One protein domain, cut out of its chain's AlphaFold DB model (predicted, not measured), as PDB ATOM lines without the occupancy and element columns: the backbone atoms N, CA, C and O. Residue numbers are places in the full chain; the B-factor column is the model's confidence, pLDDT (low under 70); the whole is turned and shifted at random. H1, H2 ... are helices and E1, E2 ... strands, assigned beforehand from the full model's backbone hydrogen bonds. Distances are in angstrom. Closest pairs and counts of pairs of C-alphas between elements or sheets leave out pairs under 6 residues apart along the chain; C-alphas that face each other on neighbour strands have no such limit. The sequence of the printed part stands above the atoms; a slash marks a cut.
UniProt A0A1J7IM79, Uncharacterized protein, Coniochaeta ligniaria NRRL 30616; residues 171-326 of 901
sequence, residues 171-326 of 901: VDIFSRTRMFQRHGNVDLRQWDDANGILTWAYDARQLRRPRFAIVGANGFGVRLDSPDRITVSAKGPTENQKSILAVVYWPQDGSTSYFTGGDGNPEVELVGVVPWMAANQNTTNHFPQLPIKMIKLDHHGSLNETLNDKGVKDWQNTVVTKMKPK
ATOM      1  N   VAL A 171      59.630  13.202  95.751       97.31
ATOM      2  CA  VAL A 171      59.673  14.655  95.493       97.31
ATOM      3  C   VAL A 171      58.778  15.020  94.299       97.31
ATOM      4  O   VAL A 171      58.889  14.427  93.228       97.31
ATOM      5  N   ASP A 172      57.910  16.024  94.469       98.00
ATOM      6  CA  ASP A 172      57.202  16.718  93.381       98.00
ATOM      7  C   ASP A 172      58.129  17.735  92.704       98.00
ATOM      8  O   ASP A 172      58.426  18.787  93.277       98.00
ATOM      9  N   ILE A 173      58.543  17.457  91.465       98.38
ATOM     10  CA  ILE A 173      59.504  18.275  90.707       98.38
ATOM     11  C   ILE A 173      59.023  19.733  90.576       98.38
ATOM     12  O   ILE A 173      59.838  20.654  90.653       98.38
ATOM     13  N   PHE A 174      57.708  19.971  90.458       97.81
ATOM     14  CA  PHE A 174      57.145  21.318  90.281       97.81
ATOM     15  C   PHE A 174      57.187  22.207  91.528       97.81
ATOM     16  O   PHE A 174      57.043  23.420  91.388       97.81
ATOM     17  N   SER A 175      57.281  21.656  92.739       95.75
ATOM     18  CA  SER A 175      57.269  22.459  93.981       95.75
ATOM     19  C   SER A 175      58.391  22.125  94.958       95.75
ATOM     20  O   SER A 175      58.553  22.824  95.958       95.75
ATOM     21  N   ARG A 176      59.179  21.088  94.656       96.50
ATOM     22  CA  ARG A 176      60.201  20.506  95.530       96.50
ATOM     23  C   ARG A 176      59.622  20.052  96.875       96.50
ATOM     24  O   ARG A 176      60.313  20.124  97.884       96.50
ATOM     25  N   THR A 177      58.358  19.608  96.916       96.06
ATOM     26  CA  THR A 177      57.748  19.051  98.136       96.06
ATOM     27  C   THR A 177      57.888  17.535  98.211       96.06
ATOM     28  O   THR A 177      57.601  16.846  97.230       96.06
ATOM     29  N   ARG A 178      58.226  17.005  99.390       95.00
ATOM     30  CA  ARG A 178      58.138  15.575  99.719       95.00
ATOM     31  C   ARG A 178      56.659  15.186  99.869       95.00
ATOM     32  O   ARG A 178      56.016  15.555 100.849       95.00
ATOM     33  N   MET A 179      56.116  14.484  98.875       93.31
ATOM     34  CA  MET A 179      54.718  14.024  98.824       93.31
ATOM     35  C   MET A 179      54.506  12.715  99.593       93.31
ATOM     36  O   MET A 179      53.475  12.522 100.229       93.31
ATOM     37  N   PHE A 180      55.486  11.815  99.521       90.12
ATOM     38  CA  PHE A 180      55.549  10.535 100.225       90.12
ATOM     39  C   PHE A 180      57.022  10.191 100.490       90.12
ATOM     40  O   PHE A 180      57.913  10.766  99.866       90.12
ATOM     41  N   GLN A 181      57.291   9.289 101.435       84.44
ATOM     42  CA  GLN A 181      58.654   8.828 101.722       84.44
ATOM     43  C   GLN A 181      59.044   7.632 100.849       84.44
ATOM     44  O   GLN A 181      58.182   6.877 100.388       84.44
ATOM     45  N   ARG A 182      60.356   7.418 100.675       77.31
ATOM     46  CA  ARG A 182      60.873   6.118 100.225       77.31
ATOM     47  C   ARG A 182      60.655   5.060 101.318       77.31
ATOM     48  O   ARG A 182      60.484   5.399 102.488       77.31
ATOM     49  N   HIS A 183      60.582   3.789 100.917       68.56
ATOM     50  CA  HIS A 183      60.116   2.669 101.749       68.56
ATOM     51  C   HIS A 183      60.690   2.652 103.185       68.56
ATOM     52  O   HIS A 183      61.886   2.850 103.386       68.56
ATOM     53  N   GLY A 184      59.854   2.271 104.163       59.16
ATOM     54  CA  GLY A 184      60.315   1.813 105.481       59.16
ATOM     55  C   GLY A 184      60.458   2.888 106.560       59.16
ATOM     56  O   GLY A 184      61.231   2.694 107.492       59.16
ATOM     57  N   ASN A 185      59.733   4.010 106.450       60.19
ATOM     58  CA  ASN A 185      59.813   5.147 107.383       60.19
ATOM     59  C   ASN A 185      61.242   5.698 107.564       60.19
ATOM     60  O   ASN A 185      61.594   6.177 108.643       60.19
ATOM     61  N   VAL A 186      62.062   5.658 106.506       71.69
ATOM     62  CA  VAL A 186      63.357   6.349 106.484       71.69
ATOM     63  C   VAL A 186      63.097   7.844 106.660       71.69
ATOM     64  O   VAL A 186      62.457   8.476 105.819       71.69
ATOM     65  N   ASP A 187      63.565   8.402 107.775       81.44
ATOM     66  CA  ASP A 187      63.333   9.801 108.125       81.44
ATOM     67  C   ASP A 187      64.243  10.728 107.312       81.44
ATOM     68  O   ASP A 187      65.301  11.165 107.767       81.44
ATOM     69  N   LEU A 188      63.819  11.033 106.086       86.75
ATOM     70  CA  LEU A 188      64.550  11.932 105.200       86.75
ATOM     71  C   LEU A 188      64.532  13.399 105.659       86.75
ATOM     72  O   LEU A 188      65.172  14.194 104.987       86.75
ATOM     73  N   ARG A 189      63.894  13.797 106.775       89.25
ATOM     74  CA  ARG A 189      63.773  15.225 107.162       89.25
ATOM     75  C   ARG A 189      65.109  15.972 107.191       89.25
ATOM     76  O   ARG A 189      65.203  17.045 106.613       89.25
ATOM     77  N   GLN A 190      66.161  15.383 107.765       90.56
ATOM     78  CA  GLN A 190      67.493  16.012 107.786       90.56
ATOM     79  C   GLN A 190      68.107  16.167 106.384       90.56
ATOM     80  O   GLN A 190      68.840  17.121 106.131       90.56
ATOM     81  N   TRP A 191      67.811  15.239 105.470       91.56
ATOM     82  CA  TRP A 191      68.245  15.307 104.074       91.56
ATOM     83  C   TRP A 191      67.396  16.305 103.274       91.56
ATOM     84  O   TRP A 191      67.935  17.067 102.475       91.56
ATOM     85  N   ASP A 192      66.090  16.341 103.530       94.50
ATOM     86  CA  ASP A 192      65.125  17.266 102.940       94.50
ATOM     87  C   ASP A 192      65.473  18.714 103.306       94.50
ATOM     88  O   ASP A 192      65.648  19.536 102.405       94.50
ATOM     89  N   ASP A 193      65.697  19.003 104.592       93.38
ATOM     90  CA  ASP A 193      66.152  20.309 105.083       93.38
ATOM     91  C   ASP A 193      67.487  20.720 104.431       93.38
ATOM     92  O   ASP A 193      67.621  21.840 103.930       93.38
ATOM     93  N   ALA A 194      68.464  19.805 104.372       92.44
ATOM     94  CA  ALA A 194      69.781  20.062 103.779       92.44
ATOM     95  C   ALA A 194      69.740  20.322 102.259       92.44
ATOM     96  O   ALA A 194      70.604  21.026 101.737       92.44
ATOM     97  N   ASN A 195      68.739  19.787 101.551       92.56
ATOM     98  CA  ASN A 195      68.558  19.959 100.105       92.56
ATOM     99  C   ASN A 195      67.429  20.949  99.747       92.56
ATOM    100  O   ASN A 195      67.115  21.132  98.571       92.56
ATOM    101  N   GLY A 196      66.824  21.623 100.730       94.19
ATOM    102  CA  GLY A 196      65.745  22.589 100.503       94.19
ATOM    103  C   GLY A 196      64.462  21.975  99.926       94.19
ATOM    104  O   GLY A 196      63.735  22.660  99.192       94.19
ATOM    105  N   ILE A 197      64.206  20.701 100.236       95.69
ATOM    106  CA  ILE A 197      62.939  20.010  99.990       95.69
ATOM    107  C   ILE A 197      61.934  20.462 101.047       95.69
ATOM    108  O   ILE A 197      62.224  20.517 102.238       95.69
ATOM    109  N   LEU A 198      60.725  20.789 100.610       93.94
ATOM    110  CA  LEU A 198      59.662  21.271 101.479       93.94
ATOM    111  C   LEU A 198      58.797  20.103 101.973       93.94
ATOM    112  O   LEU A 198      58.457  19.198 101.212       93.94
ATOM    113  N   THR A 199      58.348  20.145 103.227       90.94
ATOM    114  CA  THR A 199      57.250  19.265 103.665       90.94
ATOM    115  C   THR A 199      55.966  19.663 102.931       90.94
ATOM    116  O   THR A 199      55.672  20.853 102.793       90.94
ATOM    117  N   TRP A 200      55.188  18.692 102.438       90.50
ATOM    118  CA  TRP A 200      53.929  18.988 101.752       90.50
ATOM    119  C   TRP A 200      52.893  19.608 102.708       90.50
ATOM    120  O   TRP A 200      52.445  18.977 103.665       90.50
ATOM    121  N   ALA A 201      52.491  20.851 102.431       86.50
ATOM    122  CA  ALA A 201      51.406  21.520 103.140       86.50
ATOM    123  C   ALA A 201      50.044  20.954 102.702       86.50
ATOM    124  O   ALA A 201      49.633  21.105 101.548       86.50
ATOM    125  N   TYR A 202      49.339  20.315 103.637       85.06
ATOM    126  CA  TYR A 202      48.023  19.726 103.404       85.06
ATOM    127  C   TYR A 202      46.917  20.795 103.461       85.06
ATOM    128  O   TYR A 202      46.262  20.985 104.485       85.06
ATOM    129  N   ASP A 203      46.725  21.525 102.358       89.94
ATOM    130  CA  ASP A 203      45.654  22.518 102.214       89.94
ATOM    131  C   ASP A 203      44.806  22.328 100.939       89.94
ATOM    132  O   ASP A 203      45.198  21.675  99.967       89.94
ATOM    133  N   ALA A 204      43.613  22.931 100.930       88.00
ATOM    134  CA  ALA A 204      42.629  22.778  99.857       88.00
ATOM    135  C   ALA A 204      43.042  23.397  98.503       88.00
ATOM    136  O   ALA A 204      42.377  23.152  97.495       88.00
ATOM    137  N   ARG A 205      44.093  24.221  98.422       89.44
ATOM    138  CA  ARG A 205      44.712  24.661  97.155       89.44
ATOM    139  C   ARG A 205      45.787  23.663  96.720       89.44
ATOM    140  O   ARG A 205      45.836  23.308  95.545       89.44
ATOM    141  N   GLN A 206      46.591  23.164  97.656       92.00
ATOM    142  CA  GLN A 206      47.644  22.178  97.394       92.00
ATOM    143  C   GLN A 206      47.095  20.805  96.985       92.00
ATOM    144  O   GLN A 206      47.748  20.123  96.197       92.00
ATOM    145  N   LEU A 207      45.896  20.428  97.444       92.19
ATOM    146  CA  LEU A 207      45.175  19.234  96.983       92.19
ATOM    147  C   LEU A 207      44.736  19.332  95.511       92.19
ATOM    148  O   LEU A 207      44.869  18.370  94.759       92.19
ATOM    149  N   ARG A 208      44.262  20.512  95.085       92.88
ATOM    150  CA  ARG A 208      43.874  20.801  93.689       92.88
ATOM    151  C   ARG A 208      45.073  20.954  92.746       92.88
ATOM    152  O   ARG A 208      44.910  20.821  91.535       92.88
ATOM    153  N   ARG A 209      46.260  21.270  93.274       95.56
ATOM    154  CA  ARG A 209      47.500  21.426  92.498       95.56
ATOM    155  C   ARG A 209      48.067  20.043  92.126       95.56
ATOM    156  O   ARG A 209      48.469  19.310  93.034       95.56
ATOM    157  N   PRO A 210      48.158  19.696  90.827       97.44
ATOM    158  CA  PRO A 210      48.755  18.442  90.385       97.44
ATOM    159  C   PRO A 210      50.256  18.415  90.679       97.44
ATOM    160  O   PRO A 210      50.903  19.458  90.818       97.44
ATOM    161  N   ARG A 211      50.798  17.203  90.760       97.88
ATOM    162  CA  ARG A 211      52.193  16.916  91.111       97.88
ATOM    163  C   ARG A 211      52.873  16.179  89.982       97.88
ATOM    164  O   ARG A 211      52.229  15.346  89.357       97.88
ATOM    165  N   PHE A 212      54.157  16.447  89.777       98.44
ATOM    166  CA  PHE A 212      55.036  15.641  88.936       98.44
ATOM    167  C   PHE A 212      55.999  14.896  89.865       98.44
ATOM    168  O   PHE A 212      57.117  15.343  90.110       98.44
ATOM    169  N   ALA A 213      55.510  13.821  90.484       98.00
ATOM    170  CA  ALA A 213      56.212  13.137  91.565       98.00
ATOM    171  C   ALA A 213      57.093  11.998  91.046       98.00
ATOM    172  O   ALA A 213      56.658  11.186  90.228       98.00
ATOM    173  N   ILE A 214      58.316  11.917  91.564       97.88
ATOM    174  CA  ILE A 214      59.241  10.811  91.302       97.88
ATOM    175  C   ILE A 214      58.768   9.575  92.081       97.88
ATOM    176  O   ILE A 214      58.607   9.628  93.297       97.88
ATOM    177  N   VAL A 215      58.554   8.457  91.389       95.69
ATOM    178  CA  VAL A 215      58.154   7.152  91.958       95.69
ATOM    179  C   VAL A 215      59.271   6.106  91.898       95.69
ATOM    180  O   VAL A 215      59.156   5.063  92.540       95.69
ATOM    181  N   GLY A 216      60.369   6.390  91.194       93.75
ATOM    182  CA  GLY A 216      61.582   5.575  91.189       93.75
ATOM    183  C   GLY A 216      62.793   6.320  90.632       93.75
ATOM    184  O   GLY A 216      62.641   7.308  89.920       93.75
ATOM    185  N   ALA A 217      63.986   5.866  91.000       92.94
ATOM    186  CA  ALA A 217      65.285   6.373  90.557       92.94
ATOM    187  C   ALA A 217      66.377   5.362  90.947       92.94
ATOM    188  O   ALA A 217      66.215   4.623  91.918       92.94
ATOM    189  N   ASN A 218      67.510   5.327  90.237       89.50
ATOM    190  CA  ASN A 218      68.686   4.510  90.590       89.50
ATOM    191  C   ASN A 218      68.433   2.983  90.710       89.50
ATOM    192  O   ASN A 218      69.131   2.285  91.445       89.50
ATOM    193  N   GLY A 219      67.419   2.440  90.031       87.00
ATOM    194  CA  GLY A 219      67.005   1.041  90.214       87.00
ATOM    195  C   GLY A 219      66.261   0.762  91.528       87.00
ATOM    196  O   GLY A 219      66.144  -0.387  91.950       87.00
ATOM    197  N   PHE A 220      65.746   1.807  92.173       87.00
ATOM    198  CA  PHE A 220      64.803   1.734  93.280       87.00
ATOM    199  C   PHE A 220      63.457   2.314  92.845       87.00
ATOM    200  O   PHE A 220      63.387   3.199  91.991       87.00
ATOM    201  N   GLY A 221      62.390   1.853  93.485       87.75
ATOM    202  CA  GLY A 221      61.054   2.421  93.356       87.75
ATOM    203  C   GLY A 221      60.399   2.561  94.717       87.75
ATOM    204  O   GLY A 221      60.883   2.031  95.719       87.75
ATOM    205  N   VAL A 222      59.264   3.247  94.748       86.44
ATOM    206  CA  VAL A 222      58.334   3.164  95.870       86.44
ATOM    207  C   VAL A 222      57.849   1.713  96.029       86.44
ATOM    208  O   VAL A 222      57.510   1.045  95.052       86.44
ATOM    209  N   ARG A 223      57.880   1.203  97.264       74.75
ATOM    210  CA  ARG A 223      57.510  -0.173  97.640       74.75
ATOM    211  C   ARG A 223      56.710  -0.154  98.937       74.75
ATOM    212  O   ARG A 223      56.865   0.765  99.739       74.75
ATOM    213  N   LEU A 224      55.894  -1.185  99.147       58.47
ATOM    214  CA  LEU A 224      55.055  -1.330 100.339       58.47
ATOM    215  C   LEU A 224      55.763  -2.054 101.498       58.47
ATOM    216  O   LEU A 224      55.419  -1.802 102.648       58.47
ATOM    217  N   ASP A 225      56.699  -2.963 101.200       57.25
ATOM    218  CA  ASP A 225      56.938  -4.135 102.057       57.25
ATOM    219  C   ASP A 225      58.388  -4.652 102.186       57.25
ATOM    220  O   ASP A 225      58.639  -5.485 103.058       57.25
ATOM    221  N   SER A 226      59.355  -4.209 101.371       55.25
ATOM    222  CA  SER A 226      60.769  -4.568 101.584       55.25
ATOM    223  C   SER A 226      61.751  -3.437 101.228       55.25
ATOM    224  O   SER A 226      61.546  -2.729 100.235       55.25
ATOM    225  N   PRO A 227      62.832  -3.269 102.023       48.84
ATOM    226  CA  PRO A 227      63.867  -2.253 101.814       48.84
ATOM    227  C   PRO A 227      64.904  -2.660 100.759       48.84
ATOM    228  O   PRO A 227      65.824  -1.897 100.472       48.84
ATOM    229  N   ASP A 228      64.795  -3.869 100.207       54.19
ATOM    230  CA  ASP A 228      65.775  -4.411  99.279       54.19
ATOM    231  C   ASP A 228      65.746  -3.673  97.937       54.19
ATOM    232  O   ASP A 228      64.682  -3.349  97.389       54.19
ATOM    233  N   ARG A 229      66.942  -3.471  97.376       56.44
ATOM    234  CA  ARG A 229      67.133  -3.016  95.997       56.44
ATOM    235  C   ARG A 229      66.392  -3.937  95.031       56.44
ATOM    236  O   ARG A 229      66.679  -5.132  94.993       56.44
ATOM    237  N   ILE A 230      65.572  -3.368  94.147       57.09
ATOM    238  CA  ILE A 230      65.098  -4.076  92.947       57.09
ATOM    239  C   ILE A 230      66.213  -4.009  91.886       57.09
ATOM    240  O   ILE A 230      66.105  -3.395  90.827       57.09
ATOM    241  N   THR A 231      67.351  -4.624  92.210       49.34
ATOM    242  CA  THR A 231      68.481  -4.790  91.295       49.34
ATOM    243  C   THR A 231      68.654  -6.272  91.013       49.34
ATOM    244  O   THR A 231      69.277  -6.989  91.797       49.34
ATOM    245  N   VAL A 232      68.131  -6.719  89.867       50.41
ATOM    246  CA  VAL A 232      68.029  -8.122  89.395       50.41
ATOM    247  C   VAL A 232      69.377  -8.801  89.074       50.41
ATOM    248  O   VAL A 232      69.502  -9.698  88.224       50.41
ATOM    249  N   SER A 233      70.442  -8.289  89.671       56.53
ATOM    250  CA  SER A 233      71.824  -8.410  89.255       56.53
ATOM    251  C   SER A 233      72.710  -8.045  90.446       56.53
ATOM    252  O   SER A 233      72.678  -6.916  90.931       56.53
ATOM    253  N   ALA A 234      73.596  -8.961  90.844       60.88
ATOM    254  CA  ALA A 234      74.662  -8.695  91.818       60.88
ATOM    255  C   ALA A 234      75.705  -7.656  91.331       60.88
ATOM    256  O   ALA A 234      76.704  -7.416  91.999       60.88
ATOM    257  N   LYS A 235      75.493  -7.054  90.152       70.31
ATOM    258  CA  LYS A 235      76.300  -5.974  89.566       70.31
ATOM    259  C   LYS A 235      75.606  -4.605  89.662       70.31
ATOM    260  O   LYS A 235      76.128  -3.639  89.120       70.31
ATOM    261  N   GLY A 236      74.440  -4.528  90.313       79.06
ATOM    262  CA  GLY A 236      73.587  -3.338  90.325       79.06
ATOM    263  C   GLY A 236      72.732  -3.190  89.053       79.06
ATOM    264  O   GLY A 236      72.653  -4.144  88.264       79.06
ATOM    265  N   PRO A 237      72.076  -2.026  88.877       85.69
ATOM    266  CA  PRO A 237      71.290  -1.696  87.688       85.69
ATOM    267  C   PRO A 237      72.199  -1.332  86.498       85.69
ATOM    268  O   PRO A 237      73.337  -0.891  86.685       85.69
ATOM    269  N   THR A 238      71.691  -1.480  85.272       87.12
ATOM    270  CA  THR A 238      72.299  -0.859  84.075       87.12
ATOM    271  C   THR A 238      72.184   0.672  84.118       87.12
ATOM    272  O   THR A 238      71.555   1.224  85.018       87.12
ATOM    273  N   GLU A 239      72.794   1.380  83.161       88.25
ATOM    274  CA  GLU A 239      72.684   2.844  83.087       88.25
ATOM    275  C   GLU A 239      71.224   3.280  82.882       88.25
ATOM    276  O   GLU A 239      70.701   4.061  83.672       88.25
ATOM    277  N   ASN A 240      70.554   2.674  81.899       89.19
ATOM    278  CA  ASN A 240      69.134   2.830  81.565       89.19
ATOM    279  C   ASN A 240      68.236   2.566  82.793       89.19
ATOM    280  O   ASN A 240      67.415   3.401  83.173       89.19
ATOM    281  N   GLN A 241      68.501   1.468  83.515       89.94
ATOM    282  CA  GLN A 241      67.784   1.056  84.733       89.94
ATOM    283  C   GLN A 241      67.951   1.994  85.945       89.94
ATOM    284  O   GLN A 241      67.295   1.772  86.971       89.94
ATOM    285  N   LYS A 242      68.806   3.027  85.870       91.56
ATOM    286  CA  LYS A 242      68.889   4.100  86.879       91.56
ATOM    287  C   LYS A 242      67.850   5.204  86.673       91.56
ATOM    288  O   LYS A 242      67.801   6.106  87.513       91.56
ATOM    289  N   SER A 243      67.072   5.160  85.589       94.69
ATOM    290  CA  SER A 243      66.187   6.250  85.177       94.69
ATOM    291  C   SER A 243      65.245   6.753  86.274       94.69
ATOM    292  O   SER A 243      64.729   5.977  87.081       94.69
ATOM    293  N   ILE A 244      64.989   8.064  86.271       96.94
ATOM    294  CA  ILE A 244      63.878   8.666  87.016       96.94
ATOM    295  C   ILE A 244      62.555   8.172  86.422       96.94
ATOM    296  O   ILE A 244      62.181   8.549  85.312       96.94
ATOM    297  N   LEU A 245      61.823   7.391  87.215       97.06
ATOM    298  CA  LEU A 245      60.430   7.029  86.978       97.06
ATOM    299  C   LEU A 245      59.543   8.077  87.658       97.06
ATOM    300  O   LEU A 245      59.703   8.332  88.855       97.06
ATOM    301  N   ALA A 246      58.598   8.683  86.941       98.06
ATOM    302  CA  ALA A 246      57.786   9.779  87.469       98.06
ATOM    303  C   ALA A 246      56.353   9.822  86.912       98.06
ATOM    304  O   ALA A 246      56.072   9.359  85.805       98.06
ATOM    305  N   VAL A 247      55.442  10.416  87.691       98.31
ATOM    306  CA  VAL A 247      54.005  10.512  87.384       98.31
ATOM    307  C   VAL A 247      53.454  11.927  87.519       98.31
ATOM    308  O   VAL A 247      53.749  12.622  88.491       98.31
ATOM    309  N   VAL A 248      52.561  12.312  86.598       98.50
ATOM    310  CA  VAL A 248      51.634  13.436  86.812       98.50
ATOM    311  C   VAL A 248      50.359  12.909  87.446       98.50
ATOM    312  O   VAL A 248      49.663  12.105  86.821       98.50
ATOM    313  N   TYR A 249      50.015  13.385  88.640       97.94
ATOM    314  CA  TYR A 249      48.799  12.966  89.343       97.94
ATOM    315  C   TYR A 249      48.132  14.109  90.125       97.94
ATOM    316  O   TYR A 249      48.742  15.156  90.366       97.94
ATOM    317  N   TRP A 250      46.873  13.903  90.517       96.81
ATOM    318  CA  TRP A 250      46.036  14.881  91.219       96.81
ATOM    319  C   TRP A 250      45.826  14.465  92.686       96.81
ATOM    320  O   TRP A 250      45.086  13.517  92.938       96.81
ATOM    321  N   PRO A 251      46.422  15.149  93.684       95.69
ATOM    322  CA  PRO A 251      46.282  14.756  95.093       95.69
ATOM    323  C   PRO A 251      44.841  14.790  95.627       95.69
ATOM    324  O   PRO A 251      44.545  14.119  96.608       95.69
ATOM    325  N   GLN A 252      43.938  15.543  94.991       93.88
ATOM    326  CA  GLN A 252      42.519  15.609  95.349       93.88
ATOM    327  C   GLN A 252      41.799  14.247  95.291       93.88
ATOM    328  O   GLN A 252      40.906  14.020  96.103       93.88
ATOM    329  N   ASP A 253      42.156  13.368  94.349       93.44
ATOM    330  CA  ASP A 253      41.498  12.065  94.136       93.44
ATOM    331  C   ASP A 253      42.464  10.912  93.789       93.44
ATOM    332  O   ASP A 253      42.027   9.803  93.492       93.44
ATOM    333  N   GLY A 254      43.773  11.172  93.793       95.06
ATOM    334  CA  GLY A 254      44.815  10.213  93.427       95.06
ATOM    335  C   GLY A 254      44.919   9.906  91.927       95.06
ATOM    336  O   GLY A 254      45.779   9.121  91.526       95.06
ATOM    337  N   SER A 255      44.088  10.503  91.066       95.56
ATOM    338  CA  SER A 255      44.028  10.127  89.649       95.56
ATOM    339  C   SER A 255      45.341  10.426  88.908       95.56
ATOM    340  O   SER A 255      45.899  11.522  89.007       95.56
ATOM    341  N   THR A 256      45.846   9.454  88.139       97.44
ATOM    342  CA  THR A 256      47.125   9.583  87.415       97.44
ATOM    343  C   THR A 256      46.905   9.958  85.948       97.44
ATOM    344  O   THR A 256      46.318   9.209  85.164       97.44
ATOM    345  N   SER A 257      47.407  11.124  85.548       97.81
ATOM    346  CA  SER A 257      47.309  11.644  84.182       97.81
ATOM    347  C   SER A 257      48.421  11.155  83.251       97.81
ATOM    348  O   SER A 257      48.145  10.919  82.078       97.81
ATOM    349  N   TYR A 258      49.649  10.991  83.746       98.31
ATOM    350  CA  TYR A 258      50.822  10.647  82.929       98.31
ATOM    351  C   TYR A 258      51.815   9.791  83.721       98.31
ATOM    352  O   TYR A 258      52.010  10.053  84.907       98.31
ATOM    353  N   PHE A 259      52.465   8.829  83.065       98.25
ATOM    354  CA  PHE A 259      53.664   8.131  83.542       98.25
ATOM    355  C   PHE A 259      54.801   8.281  82.524       98.25
ATOM    356  O   PHE A 259      54.561   8.245  81.315       98.25
ATOM    357  N   THR A 260      56.033   8.405  83.015       97.19
ATOM    358  CA  THR A 260      57.264   8.302  82.225       97.19
ATOM    359  C   THR A 260      58.339   7.581  83.031       97.19
ATOM    360  O   THR A 260      58.656   8.018  84.139       97.19
ATOM    361  N   GLY A 261      58.924   6.514  82.484       92.88
ATOM    362  CA  GLY A 261      60.091   5.857  83.069       92.88
ATOM    363  C   GLY A 261      61.432   6.410  82.579       92.88
ATOM    364  O   GLY A 261      62.471   5.971  83.058       92.88
ATOM    365  N   GLY A 262      61.439   7.343  81.616       91.25
ATOM    366  CA  GLY A 262      62.655   7.683  80.867       91.25
ATOM    367  C   GLY A 262      63.040   6.491  79.993       91.25
ATOM    368  O   GLY A 262      62.312   6.179  79.043       91.25
ATOM    369  N   ASP A 263      64.102   5.792  80.392       92.50
ATOM    370  CA  ASP A 263      64.494   4.487  79.854       92.50
ATOM    371  C   ASP A 263      63.989   3.283  80.667       92.50
ATOM    372  O   ASP A 263      64.143   2.137  80.250       92.50
ATOM    373  N   GLY A 264      63.313   3.542  81.787       85.88
ATOM    374  CA  GLY A 264      62.560   2.552  82.547       85.88
ATOM    375  C   GLY A 264      63.410   1.597  83.384       85.88
ATOM    376  O   GLY A 264      64.640   1.557  83.343       85.88
ATOM    377  N   ASN A 265      62.716   0.805  84.192       90.31
ATOM    378  CA  ASN A 265      63.260  -0.354  84.880       90.31
ATOM    379  C   ASN A 265      62.086  -1.310  85.156       90.31
ATOM    380  O   ASN A 265      61.442  -1.205  86.205       90.31
ATOM    381  N   PRO A 266      61.794  -2.243  84.231       90.31
ATOM    382  CA  PRO A 266      60.535  -2.983  84.236       90.31
ATOM    383  C   PRO A 266      60.286  -3.779  85.516       90.31
ATOM    384  O   PRO A 266      59.137  -3.934  85.921       90.31
ATOM    385  N   GLU A 267      61.330  -4.266  86.192       88.25
ATOM    386  CA  GLU A 267      61.166  -4.935  87.484       88.25
ATOM    387  C   GLU A 267      60.819  -3.947  88.610       88.25
ATOM    388  O   GLU A 267      59.899  -4.216  89.381       88.25
ATOM    389  N   VAL A 268      61.457  -2.769  88.673       89.38
ATOM    390  CA  VAL A 268      61.065  -1.694  89.612       89.38
ATOM    391  C   VAL A 268      59.612  -1.275  89.384       89.38
ATOM    392  O   VAL A 268      58.851  -1.078  90.336       89.38
ATOM    393  N   GLU A 269      59.212  -1.163  88.123       93.88
ATOM    394  CA  GLU A 269      57.871  -0.744  87.732       93.88
ATOM    395  C   GLU A 269      56.822  -1.803  88.072       93.88
ATOM    396  O   GLU A 269      55.797  -1.472  88.660       93.88
ATOM    397  N   LEU A 270      57.078  -3.076  87.762       92.44
ATOM    398  CA  LEU A 270      56.124  -4.175  87.952       92.44
ATOM    399  C   LEU A 270      56.081  -4.732  89.383       92.44
ATOM    400  O   LEU A 270      55.062  -5.315  89.759       92.44
ATOM    401  N   VAL A 271      57.149  -4.571  90.174       87.94
ATOM    402  CA  VAL A 271      57.257  -5.088  91.556       87.94
ATOM    403  C   VAL A 271      57.108  -3.982  92.609       87.94
ATOM    404  O   VAL A 271      56.614  -4.253  93.700       87.94
ATOM    405  N   GLY A 272      57.481  -2.736  92.299       88.38
ATOM    406  CA  GLY A 272      57.318  -1.582  93.191       88.38
ATOM    407  C   GLY A 272      56.147  -0.681  92.800       88.38
ATOM    408  O   GLY A 272      55.104  -0.671  93.460       88.38
ATOM    409  N   VAL A 273      56.314   0.068  91.705       92.31
ATOM    410  CA  VAL A 273      55.429   1.191  91.342       92.31
ATOM    411  C   VAL A 273      53.991   0.734  91.070       92.31
ATOM    412  O   VAL A 273      53.053   1.275  91.652       92.31
ATOM    413  N   VAL A 274      53.798  -0.281  90.223       94.75
ATOM    414  CA  VAL A 274      52.475  -0.807  89.850       94.75
ATOM    415  C   VAL A 274      51.722  -1.386  91.056       94.75
ATOM    416  O   VAL A 274      50.576  -0.978  91.253       94.75
ATOM    417  N   PRO A 275      52.301  -2.277  91.892       92.25
ATOM    418  CA  PRO A 275      51.633  -2.757  93.103       92.25
ATOM    419  C   PRO A 275      51.280  -1.643  94.092       92.25
ATOM    420  O   PRO A 275      50.189  -1.664  94.655       92.25
ATOM    421  N   TRP A 276      52.146  -0.640  94.264       91.69
ATOM    422  CA  TRP A 276      51.864   0.511  95.127       91.69
ATOM    423  C   TRP A 276      50.702   1.369  94.595       91.69
ATOM    424  O   TRP A 276      49.745   1.627  95.323       91.69
ATOM    425  N   MET A 277      50.711   1.727  93.305       94.19
ATOM    426  CA  MET A 277      49.606   2.470  92.677       94.19
ATOM    427  C   MET A 277      48.294   1.668  92.614       94.19
ATOM    428  O   MET A 277      47.212   2.255  92.575       94.19
ATOM    429  N   ALA A 278      48.367   0.333  92.600       94.06
ATOM    430  CA  ALA A 278      47.203  -0.540  92.728       94.06
ATOM    431  C   ALA A 278      46.665  -0.566  94.171       94.06
ATOM    432  O   ALA A 278      45.459  -0.466  94.369       94.06
ATOM    433  N   ALA A 279      47.538  -0.629  95.182       91.31
ATOM    434  CA  ALA A 279      47.148  -0.602  96.594       91.31
ATOM    435  C   ALA A 279      46.528   0.740  97.033       91.31
ATOM    436  O   ALA A 279      45.724   0.768  97.961       91.31
ATOM    437  N   ASN A 280      46.852   1.840  96.346       90.00
ATOM    438  CA  ASN A 280      46.216   3.141  96.567       90.00
ATOM    439  C   ASN A 280      44.759   3.204  96.047       90.00
ATOM    440  O   ASN A 280      44.015   4.097  96.458       90.00
ATOM    441  N   GLN A 281      44.322   2.286  95.170       84.75
ATOM    442  CA  GLN A 281      42.975   2.315  94.582       84.75
ATOM    443  C   GLN A 281      41.872   2.215  95.643       84.75
ATOM    444  O   GLN A 281      41.889   1.331  96.497       84.75
ATOM    445  N   ASN A 282      40.851   3.070  95.526       76.50
ATOM    446  CA  ASN A 282      39.705   3.161  96.449       76.50
ATOM    447  C   ASN A 282      40.061   3.588  97.887       76.50
ATOM    448  O   ASN A 282      39.188   3.609  98.753       76.50
ATOM    449  N   THR A 283      41.316   3.954  98.155       79.25
ATOM    450  CA  THR A 283      41.685   4.618  99.408       79.25
ATOM    451  C   THR A 283      41.392   6.115  99.313       79.25
ATOM    452  O   THR A 283      41.351   6.688  98.225       79.25
ATOM    453  N   THR A 284      41.258   6.785 100.458       72.56
ATOM    454  CA  THR A 284      41.262   8.254 100.526       72.56
ATOM    455  C   THR A 284      42.685   8.821 100.600       72.56
ATOM    456  O   THR A 284      42.870   9.911 101.138       72.56
ATOM    457  N   ASN A 285      43.712   8.078 100.163       73.06
ATOM    458  CA  ASN A 285      45.087   8.563 100.204       73.06
ATOM    459  C   ASN A 285      45.398   9.448  98.986       73.06
ATOM    460  O   ASN A 285      44.874   9.268  97.888       73.06
ATOM    461  N   HIS A 286      46.244  10.451  99.203       89.94
ATOM    462  CA  HIS A 286      46.520  11.512  98.232       89.94
ATOM    463  C   HIS A 286      47.716  11.155  97.342       89.94
ATOM    464  O   HIS A 286      48.608  11.977  97.107       89.94
ATOM    465  N   PHE A 287      47.756   9.898  96.892       93.44
ATOM    466  CA  PHE A 287      48.854   9.300  96.140       93.44
ATOM    467  C   PHE A 287      48.376   8.791  94.766       93.44
ATOM    468  O   PHE A 287      47.180   8.573  94.578       93.44
ATOM    469  N   PRO A 288      49.285   8.610  93.789       95.44
ATOM    470  CA  PRO A 288      48.961   8.099  92.460       95.44
ATOM    471  C   PRO A 288      48.228   6.749  92.492       95.44
ATOM    472  O   PRO A 288      48.663   5.809  93.163       95.44
ATOM    473  N   GLN A 289      47.155   6.638  91.709       95.81
ATOM    474  CA  GLN A 289      46.332   5.436  91.543       95.81
ATOM    475  C   GLN A 289      46.336   4.949  90.086       95.81
ATOM    476  O   GLN A 289      46.564   5.729  89.154       95.81
ATOM    477  N   LEU A 290      46.054   3.660  89.877       96.06
ATOM    478  CA  LEU A 290      45.765   3.087  88.553       96.06
ATOM    479  C   LEU A 290      44.262   3.179  88.208       96.06
ATOM    480  O   LEU A 290      43.438   3.195  89.122       96.06
ATOM    481  N   PRO A 291      43.865   3.141  86.919       95.69
ATOM    482  CA  PRO A 291      44.712   3.156  85.724       95.69
ATOM    483  C   PRO A 291      45.296   4.547  85.445       95.69
ATOM    484  O   PRO A 291      44.733   5.563  85.849       95.69
ATOM    485  N   ILE A 292      46.408   4.594  84.711       95.94
ATOM    486  CA  ILE A 292      46.949   5.864  84.204       95.94
ATOM    487  C   ILE A 292      46.192   6.293  82.944       95.94
ATOM    488  O   ILE A 292      45.750   5.459  82.156       95.94
ATOM    489  N   LYS A 293      46.071   7.599  82.699       96.56
ATOM    490  CA  LYS A 293      45.484   8.091  81.441       96.56
ATOM    491  C   LYS A 293      46.464   7.973  80.271       96.56
ATOM    492  O   LYS A 293      46.068   7.522  79.197       96.56
ATOM    493  N   MET A 294      47.734   8.317  80.483       97.38
ATOM    494  CA  MET A 294      48.771   8.324  79.449       97.38
ATOM    495  C   MET A 294      50.101   7.732  79.932       97.38
ATOM    496  O   MET A 294      50.489   7.958  81.074       97.38
ATOM    497  N   ILE A 295      50.821   7.043  79.045       97.50
ATOM    498  CA  ILE A 295      52.197   6.563  79.249       97.50
ATOM    499  C   ILE A 295      53.137   7.140  78.179       97.50
ATOM    500  O   ILE A 295      52.745   7.219  77.015       97.50
ATOM    501  N   LYS A 296      54.374   7.499  78.538       97.19
ATOM    502  CA  LYS A 296      55.518   7.454  77.613       97.19
ATOM    503  C   LYS A 296      56.137   6.065  77.701       97.19
ATOM    504  O   LYS A 296      56.439   5.626  78.804       97.19
ATOM    505  N   LEU A 297      56.341   5.411  76.561       96.06
ATOM    506  CA  LEU A 297      57.048   4.134  76.501       96.06
ATOM    507  C   LEU A 297      58.543   4.314  76.781       96.06
ATOM    508  O   LEU A 297      59.189   5.250  76.296       96.06
ATOM    509  N   ASP A 298      59.076   3.372  77.540       94.00
ATOM    510  CA  ASP A 298      60.438   3.394  78.055       94.00
ATOM    511  C   ASP A 298      61.454   3.073  76.956       94.00
ATOM    512  O   ASP A 298      61.188   2.254  76.067       94.00
ATOM    513  N   HIS A 299      62.598   3.762  76.981       93.12
ATOM    514  CA  HIS A 299      63.715   3.572  76.046       93.12
ATOM    515  C   HIS A 299      63.237   3.572  74.583       93.12
ATOM    516  O   HIS A 299      63.425   2.631  73.811       93.12
ATOM    517  N   HIS A 300      62.503   4.633  74.229       91.38
ATOM    518  CA  HIS A 300      61.886   4.847  72.914       91.38
ATOM    519  C   HIS A 300      60.905   3.739  72.472       91.38
ATOM    520  O   HIS A 300      60.648   3.569  71.280       91.38
ATOM    521  N   GLY A 301      60.335   2.978  73.414       90.75
ATOM    522  CA  GLY A 301      59.543   1.780  73.129       90.75
ATOM    523  C   GLY A 301      60.407   0.565  72.780       90.75
ATOM    524  O   GLY A 301      60.059  -0.213  71.889       90.75
ATOM    525  N   SER A 302      61.546   0.413  73.458       88.25
ATOM    526  CA  SER A 302      62.465  -0.712  73.286       88.25
ATOM    527  C   SER A 302      61.797  -2.051  73.595       88.25
ATOM    528  O   SER A 302      61.033  -2.210  74.552       88.25
ATOM    529  N   LEU A 303      62.156  -3.061  72.801       84.75
ATOM    530  CA  LEU A 303      61.742  -4.444  73.011       84.75
ATOM    531  C   LEU A 303      62.371  -5.067  74.271       84.75
ATOM    532  O   LEU A 303      61.751  -5.941  74.886       84.75
ATOM    533  N   ASN A 304      63.574  -4.630  74.666       85.00
ATOM    534  CA  ASN A 304      64.231  -5.207  75.835       85.00
ATOM    535  C   ASN A 304      63.492  -4.814  77.119       85.00
ATOM    536  O   ASN A 304      63.095  -5.684  77.891       85.00
ATOM    537  N   GLU A 305      63.222  -3.523  77.277       87.69
ATOM    538  CA  GLU A 305      62.522  -2.955  78.424       87.69
ATOM    539  C   GLU A 305      61.036  -3.360  78.409       87.69
ATOM    540  O   GLU A 305      60.533  -3.923  79.378       87.69
ATOM    541  N   THR A 306      60.329  -3.208  77.283       87.25
ATOM    542  CA  THR A 306      58.878  -3.486  77.254       87.25
ATOM    543  C   THR A 306      58.534  -4.969  77.462       87.25
ATOM    544  O   THR A 306      57.469  -5.276  78.005       87.25
ATOM    545  N   LEU A 307      59.384  -5.907  77.012       84.12
ATOM    546  CA  LEU A 307      59.061  -7.344  77.011       84.12
ATOM    547  C   LEU A 307      60.144  -8.273  77.564       84.12
ATOM    548  O   LEU A 307      59.797  -9.291  78.158       84.12
ATOM    549  N   ASN A 308      61.432  -8.030  77.335       78.31
ATOM    550  CA  ASN A 308      62.456  -9.055  77.571       78.31
ATOM    551  C   ASN A 308      63.030  -9.085  78.981       78.31
ATOM    552  O   ASN A 308      63.432 -10.169  79.413       78.31
ATOM    553  N   ASP A 309      63.031  -7.950  79.679       82.62
ATOM    554  CA  ASP A 309      63.550  -7.825  81.037       82.62
ATOM    555  C   ASP A 309      63.018  -8.930  81.973       82.62
ATOM    556  O   ASP A 309      61.942  -9.510  81.770       82.62
ATOM    557  N   LYS A 310      63.821  -9.266  82.985       77.06
ATOM    558  CA  LYS A 310      63.547 -10.354  83.926       77.06
ATOM    559  C   LYS A 310      62.268 -10.127  84.737       77.06
ATOM    560  O   LYS A 310      61.575 -11.108  85.008       77.06
ATOM    561  N   GLY A 311      61.933  -8.874  85.058       77.12
ATOM    562  CA  GLY A 311      60.697  -8.527  85.761       77.12
ATOM    563  C   GLY A 311      59.442  -8.813  84.931       77.12
ATOM    564  O   GLY A 311      58.396  -9.186  85.471       77.12
ATOM    565  N   VAL A 312      59.550  -8.722  83.600       82.50
ATOM    566  CA  VAL A 312      58.467  -9.067  82.674       82.50
ATOM    567  C   VAL A 312      58.362 -10.589  82.561       82.50
ATOM    568  O   VAL A 312      59.119 -11.233  81.833       82.50
ATOM    569  N   LYS A 313      57.396 -11.193  83.255       83.12
ATOM    570  CA  LYS A 313      57.179 -12.655  83.213       83.12
ATOM    571  C   LYS A 313      56.751 -13.134  81.820       83.12
ATOM    572  O   LYS A 313      57.278 -14.117  81.303       83.12
ATOM    573  N   ASP A 314      55.833 -12.399  81.202       84.38
ATOM    574  CA  ASP A 314      55.253 -12.654  79.884       84.38
ATOM    575  C   ASP A 314      54.593 -11.369  79.338       84.38
ATOM    576  O   ASP A 314      54.592 -10.324  79.988       84.38
ATOM    577  N   TRP A 315      54.012 -11.445  78.140       83.81
ATOM    578  CA  TRP A 315      53.412 -10.303  77.443       83.81
ATOM    579  C   TRP A 315      52.136  -9.725  78.098       83.81
ATOM    580  O   TRP A 315      51.781  -8.585  77.810       83.81
ATOM    581  N   GLN A 316      51.472 -10.464  78.997       86.69
ATOM    582  CA  GLN A 316      50.345  -9.992  79.830       86.69
ATOM    583  C   GLN A 316      50.822  -9.394  81.170       86.69
ATOM    584  O   GLN A 316      50.024  -9.017  82.039       86.69
ATOM    585  N   ASN A 317      52.143  -9.346  81.355       89.88
ATOM    586  CA  ASN A 317      52.841  -8.864  82.536       89.88
ATOM    587  C   ASN A 317      53.865  -7.771  82.184       89.88
ATOM    588  O   ASN A 317      54.929  -7.702  82.783       89.88
ATOM    589  N   THR A 318      53.511  -6.908  81.225       93.25
ATOM    590  CA  THR A 318      54.258  -5.701  80.815       93.25
ATOM    591  C   THR A 318      53.733  -4.444  81.512       93.25
ATOM    592  O   THR A 318      52.568  -4.403  81.919       93.25
ATOM    593  N   VAL A 319      54.549  -3.385  81.588       94.75
ATOM    594  CA  VAL A 319      54.170  -2.090  82.194       94.75
ATOM    595  C   VAL A 319      52.859  -1.554  81.594       94.75
ATOM    596  O   VAL A 319      51.915  -1.266  82.331       94.75
ATOM    597  N   VAL A 320      52.738  -1.557  80.259       95.19
ATOM    598  CA  VAL A 320      51.520  -1.163  79.521       95.19
ATOM    599  C   VAL A 320      50.291  -1.954  79.988       95.19
ATOM    600  O   VAL A 320      49.287  -1.362  80.384       95.19
ATOM    601  N   THR A 321      50.361  -3.292  80.003       93.25
ATOM    602  CA  THR A 321      49.206  -4.141  80.372       93.25
ATOM    603  C   THR A 321      48.782  -4.012  81.838       93.25
ATOM    604  O   THR A 321      47.617  -4.266  82.160       93.25
ATOM    605  N   LYS A 322      49.685  -3.597  82.738       95.56
ATOM    606  CA  LYS A 322      49.364  -3.379  84.158       95.56
ATOM    607  C   LYS A 322      48.884  -1.968  84.462       95.56
ATOM    608  O   LYS A 322      47.886  -1.830  85.166       95.56
ATOM    609  N   MET A 323      49.538  -0.945  83.914       96.06
ATOM    610  CA  MET A 323      49.137   0.449  84.124       96.06
ATOM    611  C   MET A 323      47.862   0.832  83.356       96.06
ATOM    612  O   MET A 323      47.157   1.755  83.767       96.06
ATOM    613  N   LYS A 324      47.541   0.090  82.283       95.69
ATOM    614  CA  LYS A 324      46.328   0.213  81.451       95.69
ATOM    615  C   LYS A 324      46.095   1.635  80.894       95.69
ATOM    616  O   LYS A 324      45.014   2.189  81.091       95.69
ATOM    617  N   PRO A 325      47.079   2.229  80.190       96.12
ATOM    618  CA  PRO A 325      46.951   3.564  79.610       96.12
ATOM    619  C   PRO A 325      45.853   3.620  78.539       96.12
ATOM    620  O   PRO A 325      45.740   2.700  77.728       96.12
ATOM    621  N   LYS A 326      45.111   4.732  78.459       94.00
ATOM    622  CA  LYS A 326      44.331   5.077  77.252       94.00
ATOM    623  C   LYS A 326      45.241   5.598  76.138       94.00
ATOM    624  O   LYS A 326      45.024   5.329  74.964       94.00
TER     625      LYS A 326
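This is residues 171 to 326 of the 901 residues of an uncharacterized protein of Coniochaeta ligniaria NRRL 30616 (UniProt A0A1J7IM79). With little regular structure, a strongly twisted sheet bears H2 and H5 on one face, with H1 and H4 toward opposite ends. The 156 printed residues include H1-E1-E2-E3-H2-E4-H3-H4-H5, class mixed, 62 residues; the mixed sheet runs E1-E2-E3-E4. It is compact, radius of gyration of the C-alphas 15.2 A, spanning 43 by 34 by 27 A.

E1 is residues 211 to 217, from C-alpha (52.193, 16.916, 91.111); E2 is 245 to 249, E3 255 to 260, E4 289 to 296. H2 is 266 to 279, 18.4 A long. H1 is 189 to 195, H3 298 to 301, H4 303 to 308, H5 319 to 323, ending at (49.137, 0.449, 84.124).

Hairpins E1-E2 and E2-E3 form an antiparallel meander, N 213 and O 247 being 2.9 A apart. E3-H2-E4 is a right-handed strand-helix-strand unit. H5, over E4, touches H2, closest C-alphas 319 and 270, 6.4 A. H2 has 8 of 10 O i to N i+4 pairs within hydrogen-bond range.

The printed part has no cut; residues 183 to 185 and 224 to 234 are under pLDDT 70.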